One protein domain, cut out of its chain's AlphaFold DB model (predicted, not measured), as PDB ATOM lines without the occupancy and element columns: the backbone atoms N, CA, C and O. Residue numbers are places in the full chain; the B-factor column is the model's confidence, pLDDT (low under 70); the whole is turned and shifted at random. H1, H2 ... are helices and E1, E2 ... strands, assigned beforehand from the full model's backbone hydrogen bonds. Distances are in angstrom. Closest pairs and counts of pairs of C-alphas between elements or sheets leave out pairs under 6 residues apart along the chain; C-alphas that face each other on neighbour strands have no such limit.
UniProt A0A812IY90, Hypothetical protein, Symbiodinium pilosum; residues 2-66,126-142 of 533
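This is residues 2 to 66 and 126 to 142 of the 533 residues of the protein "Hypothetical protein" of Symbiodinium pilosum (UniProt A0A812IY90). The antiparallel hairpin E1 and E2 makes one end of a loose shape, long helix H1 makes its body, and short H2 packs on H1. A small parallel pair, E3 and E4, lies apart from H1. The 82 printed residues, under half in named elements, run H1, E1, E2, E3, H2, E4; the class is mixed, the radius of gyration of the C-alphas 16.9 A, the spans 57 by 29 by 21 A.

E1 is residues 42 to 45, E2 52 to 56. H1, residues 21 to 39, runs 26.5 A from C-alpha 21 at (93.575, 137.789, 137.434). H2 is 127 to 130, E3 63 to 65; E4, 139 to 141, ends at (112.741, 148.998, 140.172).

E1 and E2 stand at 155 degrees; N 42 and O 56 are 2.8 A apart. H1 touches H2 with residues 24 to 31 alone; the closest C-alphas, of Leu 28 and Ala 127, are 4.9 A apart. E3 and E4 stand at 24 degrees, N 140 and O 63 2.8 A apart. H1 has every O i to N i+4 pair within hydrogen-bond range; H2 is too short for one.

The farthest C-alphas, of Ala 16 and Ser 48, are 58.4 A apart. Residues 67 to 125 are not printed, a gap of 16.9 A between C-alphas 66 and 126. Of the links printed whole, none is long. Residue 2 is under pLDDT 70.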
ATOM      1  N   ILE A   2     113.133 130.724 132.750       65.19
ATOM      2  CA  ILE A   2     111.722 130.373 132.529       65.19
ATOM      3  C   ILE A   2     111.109 131.526 131.733       65.19
ATOM      4  O   ILE A   2     111.228 132.676 132.149       65.19
ATOM      5  N   ILE A   3     110.495 131.233 130.588       70.50
ATOM      6  CA  ILE A   3     109.760 132.218 129.787       70.50
ATOM      7  C   ILE A   3     108.286 131.826 129.825       70.50
ATOM      8  O   ILE A   3     107.920 130.760 129.335       70.50
ATOM      9  N   ALA A   4     107.448 132.693 130.388       73.69
ATOM     10  CA  ALA A   4     105.997 132.571 130.327       73.69
ATOM     11  C   ALA A   4     105.457 133.614 129.342       73.69
ATOM     12  O   ALA A   4     105.633 134.814 129.547       73.69
ATOM     13  N   VAL A   5     104.814 133.160 128.264       80.50
ATOM     14  CA  VAL A   5     104.196 134.039 127.261       80.50
ATOM     15  C   VAL A   5     102.686 133.952 127.415       80.50
ATOM     16  O   VAL A   5     102.092 132.912 127.146       80.50
ATOM     17  N   ILE A   6     102.064 135.050 127.843       80.44
ATOM     18  CA  ILE A   6     100.611 135.145 127.999       80.44
ATOM     19  C   ILE A   6     100.094 136.144 126.957       80.44
ATOM     20  O   ILE A   6     100.463 137.318 127.014       80.44
ATOM     21  N   PRO A   7      99.259 135.726 125.991       81.88
ATOM     22  CA  PRO A   7      98.688 136.651 125.019       81.88
ATOM     23  C   PRO A   7      97.831 137.719 125.710       81.88
ATOM     24  O   PRO A   7      96.940 137.381 126.488       81.88
ATOM     25  N   ALA A   8      98.035 138.999 125.380       78.69
ATOM     26  CA  ALA A   8      97.298 140.112 125.995       78.69
ATOM     27  C   ALA A   8      95.769 139.992 125.835       78.69
ATOM     28  O   ALA A   8      95.024 140.350 126.739       78.69
ATOM     29  N   ALA A   9      95.292 139.405 124.730       84.25
ATOM     30  CA  ALA A   9      93.868 139.134 124.492       84.25
ATOM     31  C   ALA A   9      93.244 138.118 125.475       84.25
ATOM     32  O   ALA A   9      92.040 137.892 125.448       84.25
ATOM     33  N   ARG A  10      94.059 137.467 126.313       84.88
ATOM     34  CA  ARG A  10      93.628 136.531 127.362       84.88
ATOM     35  C   ARG A  10      93.710 137.147 128.761       84.88
ATOM     36  O   ARG A  10      93.533 136.433 129.746       84.88
ATOM     37  N   TYR A  11      94.030 138.437 128.868       89.31
ATOM     38  CA  TYR A  11      94.063 139.118 130.156       89.31
ATOM     39  C   TYR A  11      92.634 139.329 130.639       89.31
ATOM     40  O   TYR A  11      91.829 139.966 129.967       89.31
ATOM     41  N   ILE A  12      92.344 138.780 131.811       93.81
ATOM     42  CA  ILE A  12      91.132 139.043 132.569       93.81
ATOM     43  C   ILE A  12      91.551 140.010 133.670       93.81
ATOM     44  O   ILE A  12      92.378 139.666 134.519       93.81
ATOM     45  N   ILE A  13      91.032 141.231 133.599       94.25
ATOM     46  CA  ILE A  13      91.230 142.262 134.615       94.25
ATOM     47  C   ILE A  13      89.924 142.356 135.391       94.25
ATOM     48  O   ILE A  13      88.859 142.435 134.790       94.25
ATOM     49  N   ASP A  14      90.016 142.291 136.711       94.94
ATOM     50  CA  ASP A  14      88.881 142.553 137.581       94.94
ATOM     51  C   ASP A  14      88.535 144.046 137.518       94.94
ATOM     52  O   ASP A  14      89.368 144.888 137.853       94.94
ATOM     53  N   ASP A  15      87.330 144.382 137.064       94.44
ATOM     54  CA  ASP A  15      86.943 145.778 136.826       94.44
ATOM     55  C   ASP A  15      86.844 146.603 138.118       94.44
ATOM     56  O   ASP A  15      87.044 147.817 138.090       94.44
ATOM     57  N   ALA A  16      86.555 145.965 139.258       93.38
ATOM     58  CA  ALA A  16      86.398 146.656 140.536       93.38
ATOM     59  C   ALA A  16      87.749 147.037 141.154       93.38
ATOM     60  O   ALA A  16      87.905 148.120 141.714       93.38
ATOM     61  N   THR A  17      88.732 146.146 141.048       92.25
ATOM     62  CA  THR A  17      90.032 146.262 141.725       92.25
ATOM     63  C   THR A  17      91.167 146.648 140.777       92.25
ATOM     64  O   THR A  17      92.233 147.086 141.211       92.25
ATOM     65  N   GLY A  18      90.977 146.466 139.468       91.62
ATOM     66  CA  GLY A  18      92.016 146.615 138.450       91.62
ATOM     67  C   GLY A  18      93.081 145.510 138.475       91.62
ATOM     68  O   GLY A  18      94.099 145.631 137.784       91.62
ATOM     69  N   VAL A  19      92.888 144.443 139.261       95.00
ATOM     70  CA  VAL A  19      93.834 143.325 139.377       95.00
ATOM     71  C   VAL A  19      93.778 142.448 138.128       95.00
ATOM     72  O   VAL A  19      92.715 142.024 137.681       95.00
ATOM     73  N   ASN A  20      94.942 142.127 137.561       94.75
ATOM     74  CA  ASN A  20      95.044 141.213 136.424       94.75
ATOM     75  C   ASN A  20      95.013 139.754 136.910       94.75
ATOM     76  O   ASN A  20      96.055 139.178 137.234       94.75
ATOM     77  N   ILE A  21      93.821 139.155 136.945       95.44
ATOM     78  CA  ILE A  21      93.575 137.789 137.434       95.44
ATOM     79  C   ILE A  21      94.392 136.761 136.642       95.44
ATOM     80  O   ILE A  21      94.982 135.851 137.230       95.44
ATOM     81  N   THR A  22      94.481 136.915 135.315       93.12
ATOM     82  CA  THR A  22      95.265 136.002 134.465       93.12
ATOM     83  C   THR A  22      96.738 136.007 134.873       93.12
ATOM     84  O   THR A  22      97.343 134.945 135.033       93.12
ATOM     85  N   LEU A  23      97.314 137.195 135.078       93.50
ATOM     86  CA  LEU A  23      98.706 137.335 135.495       93.50
ATOM     87  C   LEU A  23      98.929 136.783 136.907       93.50
ATOM     88  O   LEU A  23      99.877 136.030 137.108       93.50
ATOM     89  N   GLN A  24      98.047 137.094 137.860       95.50
ATOM     90  CA  GLN A  24      98.157 136.592 139.233       95.50
ATOM     91  C   GLN A  24      98.074 135.062 139.295       95.50
ATOM     92  O   GLN A  24      98.858 134.435 140.005       95.50
ATOM     93  N   THR A  25      97.211 134.446 138.483       93.12
ATOM     94  CA  THR A  25      97.119 132.981 138.365       93.12
ATOM     95  C   THR A  25      98.429 132.381 137.849       93.12
ATOM     96  O   THR A  25      98.940 131.412 138.409       93.12
ATOM     97  N   ALA A  26      99.029 132.981 136.815       91.06
ATOM     98  CA  ALA A  26     100.324 132.532 136.308       91.06
ATOM     99  C   ALA A  26     101.442 132.697 137.354       91.06
ATOM    100  O   ALA A  26     102.228 131.774 137.570       91.06
ATOM    101  N   CYS A  27     101.489 133.842 138.042       94.12
ATOM    102  CA  CYS A  27     102.437 134.097 139.124       94.12
ATOM    103  C   CYS A  27     102.279 133.102 140.283       94.12
ATOM    104  O   CYS A  27     103.287 132.688 140.847       94.12
ATOM    105  N   LEU A  28     101.057 132.663 140.597       94.88
ATOM    106  CA  LEU A  28     100.796 131.659 141.633       94.88
ATOM    107  C   LEU A  28     101.416 130.300 141.282       94.88
ATOM    108  O   LEU A  28     102.087 129.696 142.116       94.88
ATOM    109  N   HIS A  29     101.275 129.843 140.035       92.25
ATOM    110  CA  HIS A  29     101.913 128.603 139.576       92.25
ATOM    111  C   HIS A  29     103.444 128.688 139.578       92.25
ATOM    112  O   HIS A  29     104.121 127.725 139.954       92.25
ATOM    113  N   ILE A  30     103.997 129.841 139.187       92.06
ATOM    114  CA  ILE A  30     105.440 130.100 139.268       92.06
ATOM    115  C   ILE A  30     105.892 130.053 140.732       92.06
ATOM    116  O   ILE A  30     106.850 129.353 141.048       92.06
ATOM    117  N   CYS A  31     105.170 130.731 141.627       94.31
ATOM    118  CA  CYS A  31     105.445 130.759 143.061       94.31
ATOM    119  C   CYS A  31     105.452 129.352 143.668       94.31
ATOM    120  O   CYS A  31     106.428 128.972 144.308       94.31
ATOM    121  N   GLY A  32     104.419 128.547 143.402       94.31
ATOM    122  CA  GLY A  32     104.347 127.165 143.881       94.31
ATOM    123  C   GLY A  32     105.509 126.306 143.376       94.31
ATOM    124  O   GLY A  32     106.087 125.536 144.138       94.31
ATOM    125  N   SER A  33     105.918 126.487 142.117       92.38
ATOM    126  CA  SER A  33     107.073 125.783 141.544       92.38
ATOM    127  C   SER A  33     108.395 126.199 142.204       92.38
ATOM    128  O   SER A  33     109.246 125.352 142.469       92.38
ATOM    129  N   CYS A  34     108.572 127.492 142.491       93.19
ATOM    130  CA  CYS A  34     109.747 128.009 143.191       93.19
ATOM    131  C   CYS A  34     109.808 127.537 144.648       93.19
ATOM    132  O   CYS A  34     110.874 127.112 145.087       93.19
ATOM    133  N   ASN A  35     108.687 127.560 145.374       95.31
ATOM    134  CA  ASN A  35     108.619 127.070 146.753       95.31
ATOM    135  C   ASN A  35     108.945 125.578 146.807       95.31
ATOM    136  O   ASN A  35     109.804 125.176 147.586       95.31
ATOM    137  N   LYS A  36     108.384 124.779 145.889       94.44
ATOM    138  CA  LYS A  36     108.718 123.358 145.758       94.44
ATOM    139  C   LYS A  36     110.223 123.134 145.581       94.44
ATOM    140  O   LYS A  36     110.818 122.321 146.277       94.44
ATOM    141  N   LEU A  37     110.856 123.891 144.685       92.88
ATOM    142  CA  LEU A  37     112.298 123.797 144.434       92.88
ATOM    143  C   LEU A  37     113.159 124.270 145.624       92.88
ATOM    144  O   LEU A  37     114.288 123.814 145.789       92.88
ATOM    145  N   SER A  38     112.651 125.192 146.441       93.88
ATOM    146  CA  SER A  38     113.314 125.681 147.655       93.88
ATOM    147  C   SER A  38     113.227 124.670 148.808       93.88
ATOM    148  O   SER A  38     114.217 124.415 149.501       93.88
ATOM    149  N   GLU A  39     112.049 124.072 148.988       94.75
ATOM    150  CA  GLU A  39     111.709 123.200 150.114       94.75
ATOM    151  C   GLU A  39     112.158 121.756 149.886       94.75
ATOM    152  O   GLU A  39     112.866 121.195 150.731       94.75
ATOM    153  N   GLU A  40     111.787 121.179 148.740       95.06
ATOM    154  CA  GLU A  40     112.076 119.784 148.390       95.06
ATOM    155  C   GLU A  40     113.476 119.617 147.789       95.06
ATOM    156  O   GLU A  40     114.115 118.594 148.026       95.06
ATOM    157  N   GLY A  41     113.954 120.622 147.045       92.88
ATOM    158  CA  GLY A  41     115.212 120.556 146.301       92.88
ATOM    159  C   GLY A  41     115.175 119.603 145.098       92.88
ATOM    160  O   GLY A  41     114.131 119.068 144.717       92.88
ATOM    161  N   VAL A  42     116.317 119.440 144.431       93.94
ATOM    162  CA  VAL A  42     116.529 118.472 143.348       93.94
ATOM    163  C   VAL A  42     117.734 117.613 143.720       93.94
ATOM    164  O   VAL A  42     118.868 118.105 143.658       93.94
ATOM    165  N   PRO A  43     117.529 116.330 144.066       95.19
ATOM    166  CA  PRO A  43     118.630 115.453 144.422       95.19
ATOM    167  C   PRO A  43     119.492 115.176 143.188       95.19
ATOM    168  O   PRO A  43     119.039 114.584 142.208       95.19
ATOM    169  N   LEU A  44     120.757 115.577 143.246       94.75
ATOM    170  CA  LEU A  44     121.786 115.201 142.287       94.75
ATOM    171  C   LEU A  44     122.449 113.917 142.778       94.75
ATOM    172  O   LEU A  44     123.054 113.897 143.850       94.75
ATOM    173  N   ARG A  45     122.314 112.844 141.997       97.12
ATOM    174  CA  ARG A  45     122.870 111.521 142.300       97.12
ATOM    175  C   ARG A  45     124.025 111.191 141.368       97.12
ATOM    176  O   ARG A  45     124.032 111.608 140.210       97.12
ATOM    177  N   ASP A  46     124.998 110.451 141.880       95.00
ATOM    178  CA  ASP A  46     126.089 109.908 141.083       95.00
ATOM    179  C   ASP A  46     125.510 108.858 140.121       95.00
ATOM    180  O   ASP A  46     124.892 107.893 140.577       95.00
ATOM    181  N   PRO A  47     125.692 109.005 138.800       95.19
ATOM    182  CA  PRO A  47     125.092 108.093 137.831       95.19
ATOM    183  C   PRO A  47     125.638 106.658 137.908       95.19
ATOM    184  O   PRO A  47     125.001 105.746 137.389       95.19
ATOM    185  N   SER A  48     126.808 106.442 138.518       96.00
ATOM    186  CA  SER A  48     127.444 105.126 138.646       96.00
ATOM    187  C   SER A  48     127.053 104.373 139.918       96.00
ATOM    188  O   SER A  48     127.016 103.144 139.909       96.00
ATOM    189  N   THR A  49     126.751 105.091 141.002       96.88
ATOM    190  CA  THR A  49     126.468 104.493 142.321       96.88
ATOM    191  C   THR A  49     125.055 104.766 142.834       96.88
ATOM    192  O   THR A  49     124.672 104.206 143.858       96.88
ATOM    193  N   ASP A  50     124.295 105.637 142.163       95.00
ATOM    194  CA  ASP A  50     123.012 106.202 142.613       95.00
ATOM    195  C   ASP A  50     123.081 106.913 143.984       95.00
ATOM    196  O   ASP A  50     122.066 107.306 144.572       95.00
ATOM    197  N   ALA A  51     124.289 107.130 144.513       96.56
ATOM    198  CA  ALA A  51     124.497 107.822 145.773       96.56
ATOM    199  C   ALA A  51     124.116 109.301 145.631       96.56
ATOM    200  O   ALA A  51     124.453 109.952 144.642       96.56
ATOM    201  N   LEU A  52     123.421 109.848 146.632       95.69
ATOM    202  CA  LEU A  52     123.126 111.279 146.686       95.69
ATOM    203  C   LEU A  52     124.436 112.067 146.834       95.69
ATOM    204  O   LEU A  52     125.149 111.900 147.819       95.69
ATOM    205  N   VAL A  53     124.719 112.940 145.870       95.88
ATOM    206  CA  VAL A  53     125.896 113.818 145.862       95.88
ATOM    207  C   VAL A  53     125.566 115.148 146.529       95.88
ATOM    208  O   VAL A  53     126.297 115.601 147.405       95.88
ATOM    209  N   MET A  54     124.466 115.784 146.124       94.75
ATOM    210  CA  MET A  54     123.984 117.032 146.721       94.75
ATOM    211  C   MET A  54     122.495 117.240 146.447       94.75
ATOM    212  O   MET A  54     121.947 116.659 145.515       94.75
ATOM    213  N   ASP A  55     121.858 118.104 147.228       93.94
ATOM    214  CA  ASP A  55     120.481 118.545 147.007       93.94
ATOM    215  C   ASP A  55     120.481 119.993 146.495       93.94
ATOM    216  O   ASP A  55     120.850 120.924 147.218       93.94
ATOM    217  N   LEU A  56     120.137 120.189 145.218       92.81
ATOM    218  CA  LEU A  56     120.147 121.508 144.593       92.81
ATOM    219  C   LEU A  56     118.851 122.253 144.913       92.81
ATOM    220  O   LEU A  56     117.775 121.875 144.457       92.81
ATOM    221  N   ARG A  57     118.970 123.373 145.623       93.50
ATOM    222  CA  ARG A  57     117.846 124.253 145.961       93.50
ATOM    223  C   ARG A  57     117.963 125.582 145.234       93.50
ATOM    224  O   ARG A  57     119.069 126.066 144.987       93.50
ATOM    225  N   ALA A  58     116.826 126.193 144.924       88.44
ATOM    226  CA  ALA A  58     116.782 127.534 144.352       88.44
ATOM    227  C   ALA A  58     115.943 128.465 145.222       88.44
ATOM    228  O   ALA A  58     114.909 128.074 145.753       88.44
ATOM    229  N   TYR A  59     116.387 129.715 145.316       90.56
ATOM    230  CA  TYR A  59     115.718 130.771 146.063       90.56
ATOM    231  C   TYR A  59     115.578 132.001 145.173       90.56
ATOM    232  O   TYR A  59     116.483 132.333 144.401       90.56
ATOM    233  N   VAL A  60     114.441 132.686 145.279       91.50
ATOM    234  CA  VAL A  60     114.221 133.959 144.591       91.50
ATOM    235  C   VAL A  60     114.871 135.064 145.418       91.50
ATOM    236  O   VAL A  60     114.490 135.287 146.559       91.50
ATOM    237  N   THR A  61     115.852 135.759 144.844       89.62
ATOM    238  CA  THR A  61     116.616 136.809 145.546       89.62
ATOM    239  C   THR A  61     116.163 138.227 145.205       89.62
ATOM    240  O   THR A  61     116.718 139.191 145.724       89.62
ATOM    241  N   GLY A  62     115.225 138.380 144.271       92.50
ATOM    242  CA  GLY A  62     114.759 139.689 143.840       92.50
ATOM    243  C   GLY A  62     113.893 139.653 142.589       92.50
ATOM    244  O   GLY A  62     113.985 138.742 141.766       92.50
ATOM    245  N   PHE A  63     113.093 140.697 142.434       94.19
ATOM    246  CA  PHE A  63     112.279 140.994 141.270       94.19
ATOM    247  C   PHE A  63     112.730 142.322 140.694       94.19
ATOM    248  O   PHE A  63     112.823 143.308 141.417       94.19
ATOM    249  N   ARG A  64     113.006 142.347 139.391       91.94
ATOM    250  CA  ARG A  64     113.394 143.560 138.674       91.94
ATOM    251  C   ARG A  64     112.502 143.749 137.469       91.94
ATOM    252  O   ARG A  64     112.253 142.799 136.731       91.94
ATOM    253  N   GLY A  65     112.040 144.973 137.272       90.88
ATOM    254  CA  GLY A  65     111.201 145.315 136.139       90.88
ATOM    255  C   GLY A  65     110.901 146.799 136.084       90.88
ATOM    256  O   GLY A  65     111.159 147.543 137.033       90.88
ATOM    257  N   ASP A  66     110.341 147.221 134.955       88.94
ATOM    258  CA  ASP A  66     109.754 148.548 134.861       88.94
ATOM    259  C   ASP A  66     108.546 148.682 135.804       88.94
ATOM    260  O   ASP A  66     107.959 147.703 136.281       88.94
ATOM    261  N   PRO A 126      99.640 139.921 146.430       97.81
ATOM    262  CA  PRO A 126     100.025 139.365 145.147       97.81
ATOM    263  C   PRO A 126     100.544 137.943 145.309       97.81
ATOM    264  O   PRO A 126     101.118 137.586 146.337       97.81
ATOM    265  N   ALA A 127     100.411 137.138 144.259       97.12
ATOM    266  CA  ALA A 127     100.823 135.740 144.286       97.12
ATOM    267  C   ALA A 127     102.301 135.560 144.677       97.12
ATOM    268  O   ALA A 127     102.631 134.663 145.443       97.12
ATOM    269  N   TYR A 128     103.195 136.449 144.227       96.88
ATOM    270  CA  TYR A 128     104.616 136.387 144.588       96.88
ATOM    271  C   TYR A 128     104.921 136.695 146.057       96.88
ATOM    272  O   TYR A 128     105.989 136.306 146.525       96.88
ATOM    273  N   ALA A 129     104.009 137.328 146.800       97.06
ATOM    274  CA  ALA A 129     104.178 137.493 148.244       97.06
ATOM    275  C   ALA A 129     104.039 136.162 149.010       97.06
ATOM    276  O   ALA A 129     104.367 136.108 150.190       97.06
ATOM    277  N   GLN A 130     103.589 135.090 148.344       96.62
ATOM    278  CA  GLN A 130     103.518 133.734 148.899       96.62
ATOM    279  C   GLN A 130     104.828 132.944 148.730       96.62
ATOM    280  O   GLN A 130     104.890 131.770 149.099       96.62
ATOM    281  N   LEU A 131     105.874 133.544 148.145       96.44
ATOM    282  CA  LEU A 131     107.172 132.884 148.035       96.44
ATOM    283  C   LEU A 131     107.780 132.664 149.423       96.44
ATOM    284  O   LEU A 131     107.765 133.559 150.272       96.44
ATOM    285  N   THR A 132     108.379 131.497 149.632       94.94
ATOM    286  CA  THR A 132     109.065 131.165 150.881       94.94
ATOM    287  C   THR A 132     110.206 132.158 151.124       94.94
ATOM    288  O   THR A 132     111.110 132.309 150.302       94.94
ATOM    289  N   GLY A 133     110.141 132.873 152.253       93.94
ATOM    290  CA  GLY A 133     111.114 133.910 152.619       93.94
ATOM    291  C   GLY A 133     110.942 135.253 151.899       93.94
ATOM    292  O   GLY A 133     111.853 136.075 151.953       93.94
ATOM    293  N   PHE A 134     109.809 135.494 151.229       96.12
ATOM    294  CA  PHE A 134     109.548 136.758 150.541       96.12
ATOM    295  C   PHE A 134     109.691 137.976 151.467       96.12
ATOM    296  O   PHE A 134     109.168 138.006 152.582       96.12
ATOM    297  N   GLN A 135     110.346 139.019 150.959       95.00
ATOM    298  CA  GLN A 135     110.439 140.325 151.602       95.00
ATOM    299  C   GLN A 135     110.131 141.424 150.585       95.00
ATOM    300  O   GLN A 135     110.507 141.322 149.418       95.00
ATOM    301  N   LEU A 136     109.505 142.520 151.027       94.38
ATOM    302  CA  LEU A 136     109.232 143.681 150.164       94.38
ATOM    303  C   LEU A 136     110.503 144.253 149.515       94.38
ATOM    304  O   LEU A 136     110.464 144.710 148.377       94.38
ATOM    305  N   THR A 137     111.640 144.160 150.207       92.88
ATOM    306  CA  THR A 137     112.968 144.580 149.731       92.88
ATOM    307  C   THR A 137     113.468 143.792 148.516       92.88
ATOM    308  O   THR A 137     114.424 144.210 147.861       92.88
ATOM    309  N   TYR A 138     112.829 142.663 148.185       94.38
ATOM    310  CA  TYR A 138     113.149 141.885 146.990       94.38
ATOM    311  C   TYR A 138     112.640 142.573 145.730       94.38
ATOM    312  O   TYR A 138     113.179 142.340 144.651       94.38
ATOM    313  N   ILE A 139     111.626 143.427 145.839       94.88
ATOM    314  CA  ILE A 139     111.117 144.187 144.706       94.88
ATOM    315  C   ILE A 139     112.057 145.368 144.465       94.88
ATOM    316  O   ILE A 139     112.229 146.231 145.321       94.88
ATOM    317  N   GLN A 140     112.673 145.408 143.289       91.75
ATOM    318  CA  GLN A 140     113.610 146.450 142.893       91.75
ATOM    319  C   GLN A 140     113.166 147.049 141.557       91.75
ATOM    320  O   GLN A 140     112.984 146.311 140.585       91.75
ATOM    321  N   PRO A 141     113.004 148.378 141.458       91.38
ATOM    322  CA  PRO A 141     112.741 148.998 140.172       91.38
ATOM    323  C   PRO A 141     113.936 148.820 139.227       91.38
ATOM    324  O   PRO A 141     115.092 148.786 139.658       91.38
ATOM    325  N   ASP A 142     113.669 148.749 137.923       91.50
ATOM    326  CA  ASP A 142     114.708 148.952 136.914       91.50
ATOM    327  C   ASP A 142     115.257 150.378 137.051       91.50
ATOM    328  O   ASP A 142     114.631 151.353 136.627       91.50
TER     329      ASP A 142